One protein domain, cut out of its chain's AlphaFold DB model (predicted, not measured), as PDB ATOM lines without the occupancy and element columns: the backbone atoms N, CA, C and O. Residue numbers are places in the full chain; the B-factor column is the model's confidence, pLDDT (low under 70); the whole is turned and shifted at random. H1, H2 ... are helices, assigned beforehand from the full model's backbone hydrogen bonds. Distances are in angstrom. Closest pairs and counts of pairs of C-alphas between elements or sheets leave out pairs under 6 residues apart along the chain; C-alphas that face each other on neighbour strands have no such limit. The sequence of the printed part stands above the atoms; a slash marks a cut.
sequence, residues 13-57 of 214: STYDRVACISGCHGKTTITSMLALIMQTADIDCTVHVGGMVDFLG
ATOM      1  N   SER A  13     199.508 164.263 207.798       87.25
ATOM      2  CA  SER A  13     198.331 163.656 208.437       87.25
ATOM      3  C   SER A  13     198.313 163.751 209.968       87.25
ATOM      4  O   SER A  13     197.259 163.547 210.563       87.25
ATOM      5  N   THR A  14     199.437 164.089 210.615       88.81
ATOM      6  CA  THR A  14     199.496 164.279 212.076       88.81
ATOM      7  C   THR A  14     199.045 165.668 212.532       88.81
ATOM      8  O   THR A  14     199.053 165.932 213.730       88.81
ATOM      9  N   TYR A  15     198.694 166.568 211.609       85.50
ATOM     10  CA  TYR A  15     198.277 167.939 211.907       85.50
ATOM     11  C   TYR A  15     196.782 168.134 211.630       85.50
ATOM     12  O   TYR A  15     196.284 167.734 210.581       85.50
ATOM     13  N   ASP A  16     196.087 168.840 212.527       85.12
ATOM     14  CA  ASP A  16     194.641 169.091 212.407       85.12
ATOM     15  C   ASP A  16     194.275 170.023 211.241       85.12
ATOM     16  O   ASP A  16     193.176 169.956 210.688       85.12
ATOM     17  N   ARG A  17     195.182 170.938 210.873       85.56
ATOM     18  CA  ARG A  17     194.973 171.932 209.813       85.56
ATOM     19  C   ARG A  17     196.196 171.996 208.911       85.56
ATOM     20  O   ARG A  17     197.256 172.450 209.329       85.56
ATOM     21  N   VAL A  18     196.026 171.581 207.658       88.00
ATOM     22  CA  VAL A  18     197.094 171.556 206.651       88.00
ATOM     23  C   VAL A  18     196.667 172.356 205.427       88.00
ATOM     24  O   VAL A  18     195.603 172.119 204.861       88.00
ATOM     25  N   ALA A  19     197.520 173.283 204.992       88.12
ATOM     26  CA  ALA A  19     197.348 174.029 203.751       88.12
ATOM     27  C   ALA A  19     198.435 173.625 202.742       88.12
ATOM     28  O   ALA A  19     199.622 173.866 202.964       88.12
ATOM     29  N   CYS A  20     198.039 173.019 201.620       88.31
ATOM     30  CA  CYS A  20     198.961 172.614 200.556       88.31
ATOM     31  C   CYS A  20     198.921 173.611 199.392       88.31
ATOM     32  O   CYS A  20     197.913 173.718 198.695       88.31
ATOM     33  N   ILE A  21     200.033 174.305 199.138       89.25
ATOM     34  CA  ILE A  21     200.143 175.249 198.017       89.25
ATOM     35  C   ILE A  21     200.687 174.529 196.781       89.25
ATOM     36  O   ILE A  21     201.811 174.023 196.777       89.25
ATOM     37  N   SER A  22     199.891 174.500 195.713       90.00
ATOM     38  CA  SER A  22     200.225 173.861 194.435       90.00
ATOM     39  C   SER A  22     200.101 174.848 193.267       90.00
ATOM     40  O   SER A  22     199.498 175.908 193.401       90.00
ATOM     41  N   GLY A  23     200.724 174.533 192.125       87.62
ATOM     42  CA  GLY A  23     200.692 175.377 190.922       87.62
ATOM     43  C   GLY A  23     201.990 175.334 190.112       87.62
ATOM     44  O   GLY A  23     203.024 174.875 190.596       87.62
ATOM     45  N   CYS A  24     201.978 175.817 188.869       85.00
ATOM     46  CA  CYS A  24     203.178 175.834 188.019       85.00
ATOM     47  C   CYS A  24     204.214 176.865 188.506       85.00
ATOM     48  O   CYS A  24     205.397 176.541 188.618       85.00
ATOM     49  N   HIS A  25     203.768 178.051 188.932       86.81
ATOM     50  CA  HIS A  25     204.619 179.160 189.383       86.81
ATOM     51  C   HIS A  25     204.216 179.662 190.776       86.81
ATOM     52  O   HIS A  25     203.143 179.337 191.272       86.81
ATOM     53  N   GLY A  26     205.098 180.417 191.436       82.19
ATOM     54  CA  GLY A  26     204.769 181.163 192.661       82.19
ATOM     55  C   GLY A  26     204.591 180.353 193.952       82.19
ATOM     56  O   GLY A  26     204.487 180.962 195.008       82.19
ATOM     57  N   LYS A  27     204.611 179.012 193.907       90.44
ATOM     58  CA  LYS A  27     204.422 178.138 195.086       90.44
ATOM     59  C   LYS A  27     205.264 178.565 196.291       90.44
ATOM     60  O   LYS A  27     204.715 178.890 197.330       90.44
ATOM     61  N   THR A  28     206.587 178.615 196.122       82.81
ATOM     62  CA  THR A  28     207.540 178.980 197.181       82.81
ATOM     63  C   THR A  28     207.207 180.347 197.774       82.81
ATOM     64  O   THR A  28     207.094 180.467 198.985       82.81
ATOM     65  N   THR A  29     206.966 181.352 196.926       83.88
ATOM     66  CA  THR A  29     206.666 182.728 197.346       83.88
ATOM     67  C   THR A  29     205.362 182.827 198.131       83.88
ATOM     68  O   THR A  29     205.334 183.471 199.174       83.88
ATOM     69  N   ILE A  30     204.293 182.176 197.665       87.81
ATOM     70  CA  ILE A  30     202.996 182.205 198.350       87.81
ATOM     71  C   ILE A  30     203.096 181.455 199.683       87.81
ATOM     72  O   ILE A  30     202.602 181.955 200.690       87.81
ATOM     73  N   THR A  31     203.785 180.308 199.728       87.75
ATOM     74  CA  THR A  31     203.987 179.572 200.985       87.75
ATOM     75  C   THR A  31     204.786 180.405 201.987       87.75
ATOM     76  O   THR A  31     204.430 180.446 203.161       87.75
ATOM     77  N   SER A  32     205.808 181.133 201.528       84.19
ATOM     78  CA  SER A  32     206.552 182.092 202.349       84.19
ATOM     79  C   SER A  32     205.659 183.221 202.873       84.19
ATOM     80  O   SER A  32     205.660 183.490 204.069       84.19
ATOM     81  N   MET A  33     204.862 183.864 202.015       85.50
ATOM     82  CA  MET A  33     203.965 184.949 202.437       85.50
ATOM     83  C   MET A  33     202.934 184.480 203.464       85.50
ATOM     84  O   MET A  33     202.728 185.150 204.473       85.50
ATOM     85  N   LEU A  34     202.312 183.321 203.237       85.81
ATOM     86  CA  LEU A  34     201.320 182.768 204.157       85.81
ATOM     87  C   LEU A  34     201.942 182.468 205.518       85.81
ATOM     88  O   LEU A  34     201.368 182.801 206.549       85.81
ATOM     89  N   ALA A  35     203.145 181.907 205.520       83.62
ATOM     90  CA  ALA A  35     203.860 181.657 206.751       83.62
ATOM     91  C   ALA A  35     204.228 182.932 207.517       83.62
ATOM     92  O   ALA A  35     204.100 182.961 208.736       83.62
ATOM     93  N   LEU A  36     204.625 183.998 206.813       81.50
ATOM     94  CA  LEU A  36     204.911 185.290 207.437       81.50
ATOM     95  C   LEU A  36     203.657 185.889 208.085       81.50
ATOM     96  O   LEU A  36     203.729 186.439 209.182       81.50
ATOM     97  N   ILE A  37     202.501 185.761 207.429       87.19
ATOM     98  CA  ILE A  37     201.214 186.200 207.982       87.19
ATOM     99  C   ILE A  37     200.892 185.414 209.257       87.19
ATOM    100  O   ILE A  37     200.551 186.023 210.266       87.19
ATOM    101  N   MET A  38     201.037 184.085 209.232       85.50
ATOM    102  CA  MET A  38     200.771 183.229 210.397       85.50
ATOM    103  C   MET A  38     201.720 183.540 211.561       85.50
ATOM    104  O   MET A  38     201.265 183.675 212.692       85.50
ATOM    105  N   GLN A  39     203.006 183.763 211.275       82.31
ATOM    106  CA  GLN A  39     203.992 184.194 212.266       82.31
ATOM    107  C   GLN A  39     203.662 185.575 212.853       82.31
ATOM    108  O   GLN A  39     203.779 185.775 214.055       82.31
ATOM    109  N   THR A  40     203.218 186.529 212.027       82.94
ATOM    110  CA  THR A  40     202.812 187.874 212.489       82.94
ATOM    111  C   THR A  40     201.541 187.824 213.338       82.94
ATOM    112  O   THR A  40     201.348 188.655 214.220       82.94
ATOM    113  N   ALA A  41     200.676 186.842 213.082       86.56
ATOM    114  CA  ALA A  41     199.478 186.577 213.866       86.56
ATOM    115  C   ALA A  41     199.750 185.763 215.148       86.56
ATOM    116  O   ALA A  41     198.792 185.391 215.819       86.56
ATOM    117  N   ASP A  42     201.021 185.481 215.473       82.56
ATOM    118  CA  ASP A  42     201.453 184.649 216.607       82.56
ATOM    119  C   ASP A  42     200.837 183.233 216.595       82.56
ATOM    120  O   ASP A  42     200.595 182.606 217.626       82.56
ATOM    121  N   ILE A  43     200.548 182.718 215.394       80.88
ATOM    122  CA  ILE A  43     200.056 181.356 215.181       80.88
ATOM    123  C   ILE A  43     201.260 180.466 214.890       80.88
ATOM    124  O   ILE A  43     201.906 180.597 213.845       80.88
ATOM    125  N   ASP A  44     201.528 179.523 215.793       76.69
ATOM    126  CA  ASP A  44     202.575 178.521 215.609       76.69
ATOM    127  C   ASP A  44     202.208 177.590 214.440       76.69
ATOM    128  O   ASP A  44     201.319 176.738 214.532       76.69
ATOM    129  N   CYS A  45     202.843 177.814 213.290       78.38
ATOM    130  CA  CYS A  45     202.615 177.054 212.071       78.38
ATOM    131  C   CYS A  45     203.905 176.352 211.640       78.38
ATOM    132  O   CYS A  45     204.955 176.965 211.457       78.38
ATOM    133  N   THR A  46     203.827 175.038 211.429       81.06
ATOM    134  CA  THR A  46     204.933 174.293 210.821       81.06
ATOM    135  C   THR A  46     204.869 174.451 209.307       81.06
ATOM    136  O   THR A  46     203.865 174.109 208.682       81.06
ATOM    137  N   VAL A  47     205.947 174.947 208.698       81.25
ATOM    138  CA  VAL A  47     205.974 175.265 207.267       81.25
ATOM    139  C   VAL A  47     207.068 174.477 206.557       81.25
ATOM    140  O   VAL A  47     208.229 174.490 206.952       81.25
ATOM    141  N   HIS A  48     206.697 173.815 205.460       79.06
ATOM    142  CA  HIS A  48     207.624 173.102 204.587       79.06
ATOM    143  C   HIS A  48     207.697 173.794 203.221       79.06
ATOM    144  O   HIS A  48     206.742 173.765 202.444       79.06
ATOM    145  N   VAL A  49     208.833 174.428 202.919       79.31
ATOM    146  CA  VAL A  49     209.072 175.149 201.659       79.31
ATOM    147  C   VAL A  49     210.255 174.521 200.931       79.31
ATOM    148  O   VAL A  49     211.262 174.175 201.538       79.31
ATOM    149  N   GLY A  50     210.155 174.395 199.603       66.25
ATOM    150  CA  GLY A  50     211.225 173.866 198.741       66.25
ATOM    151  C   GLY A  50     212.425 174.808 198.548       66.25
ATOM    152  O   GLY A  50     213.123 174.696 197.546       66.25
ATOM    153  N   GLY A  51     212.631 175.759 199.456       61.06
ATOM    154  CA  GLY A  51     213.675 176.778 199.440       61.06
ATOM    155  C   GLY A  51     213.907 177.308 200.856       61.06
ATOM    156  O   GLY A  51     213.008 177.246 201.693       61.06
ATOM    157  N   MET A  52     215.116 177.795 201.133       56.62
ATOM    158  CA  MET A  52     215.469 178.351 202.442       56.62
ATOM    159  C   MET A  52     214.954 179.785 202.546       56.62
ATOM    160  O   MET A  52     215.202 180.597 201.656       56.62
ATOM    161  N   VAL A  53     214.222 180.087 203.614       60.28
ATOM    162  CA  VAL A  53     213.636 181.406 203.856       60.28
ATOM    163  C   VAL A  53     213.937 181.780 205.301       60.28
ATOM    164  O   VAL A  53     213.521 181.065 206.210       60.28
ATOM    165  N   ASP A  54     214.669 182.878 205.507       57.91
ATOM    166  CA  ASP A  54     215.286 183.228 206.799       57.91
ATOM    167  C   ASP A  54     214.292 183.277 207.977       57.91
ATOM    168  O   ASP A  54     214.647 182.923 209.096       57.91
ATOM    169  N   PHE A  55     213.034 183.672 207.748       59.00
ATOM    170  CA  PHE A  55     212.034 183.808 208.816       59.00
ATOM    171  C   PHE A  55     211.331 182.497 209.204       59.00
ATOM    172  O   PHE A  55     210.757 182.410 210.287       59.00
ATOM    173  N   LEU A  56     211.392 181.468 208.349       55.72
ATOM    174  CA  LEU A  56     210.703 180.187 208.549       55.72
ATOM    175  C   LEU A  56     211.451 179.205 209.460       55.72
ATOM    176  O   LEU A  56     210.887 178.192 209.862       55.72
ATOM    177  N   GLY A  57     212.718 179.483 209.765       51.50
ATOM    178  CA  GLY A  57     213.624 178.570 210.466       51.50
ATOM    179  C   GLY A  57     213.675 178.711 211.987       51.50
ATOM    180  O   GLY A  57     214.618 178.202 212.579       51.50
TER     181      GLY A  57
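What this domain is: This is residues 13 to 57 of the 214 residues of the protein "UDP-N-acetylmuramate--L-alanine ligase" of bioreactor metagenome (UniProt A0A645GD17). One helix, H1, makes the main part, with a long stretch holding no named element before it and another after it: residues 13 to 26 run past H1 and turn back near Cys 24 to enter it, and residues 41 to 53 fold back along it on another side. This second stretch ends in the very short helix H2, over the middle of H1. The printed part has 45 residues, with helices H1 then H2 and no named strand; the class is all helix, though only 18 residues are in named elements. It is compact, with a radius of gyration of the C-alphas of 10.6 A, and spans 28 by 25 by 15 A.

How they stand to each other: H1, residues 27 to 40, touches H2, residues 54 to 57, with residues 32 to 36 alone. Their closest C-alphas, those of Ala 35 and Leu 56, are 7.2 A apart. In H1 every O i to N i+4 pair is within hydrogen-bond range; H2 is too short for such a pair.

Where its parts are: H1 measures 20.0 A, from C-alpha 27 at (204.422, 178.138, 195.086). H2 ends at C-alpha 57, (213.624, 178.570, 210.466).

The domain as a whole: The C-alphas farthest apart, of Cys 24 and Asp 42, are 30.0 A apart. The link from H1 to H2 is long. The printed part has no cut; pLDDT is under 70 in residues 50 to 57.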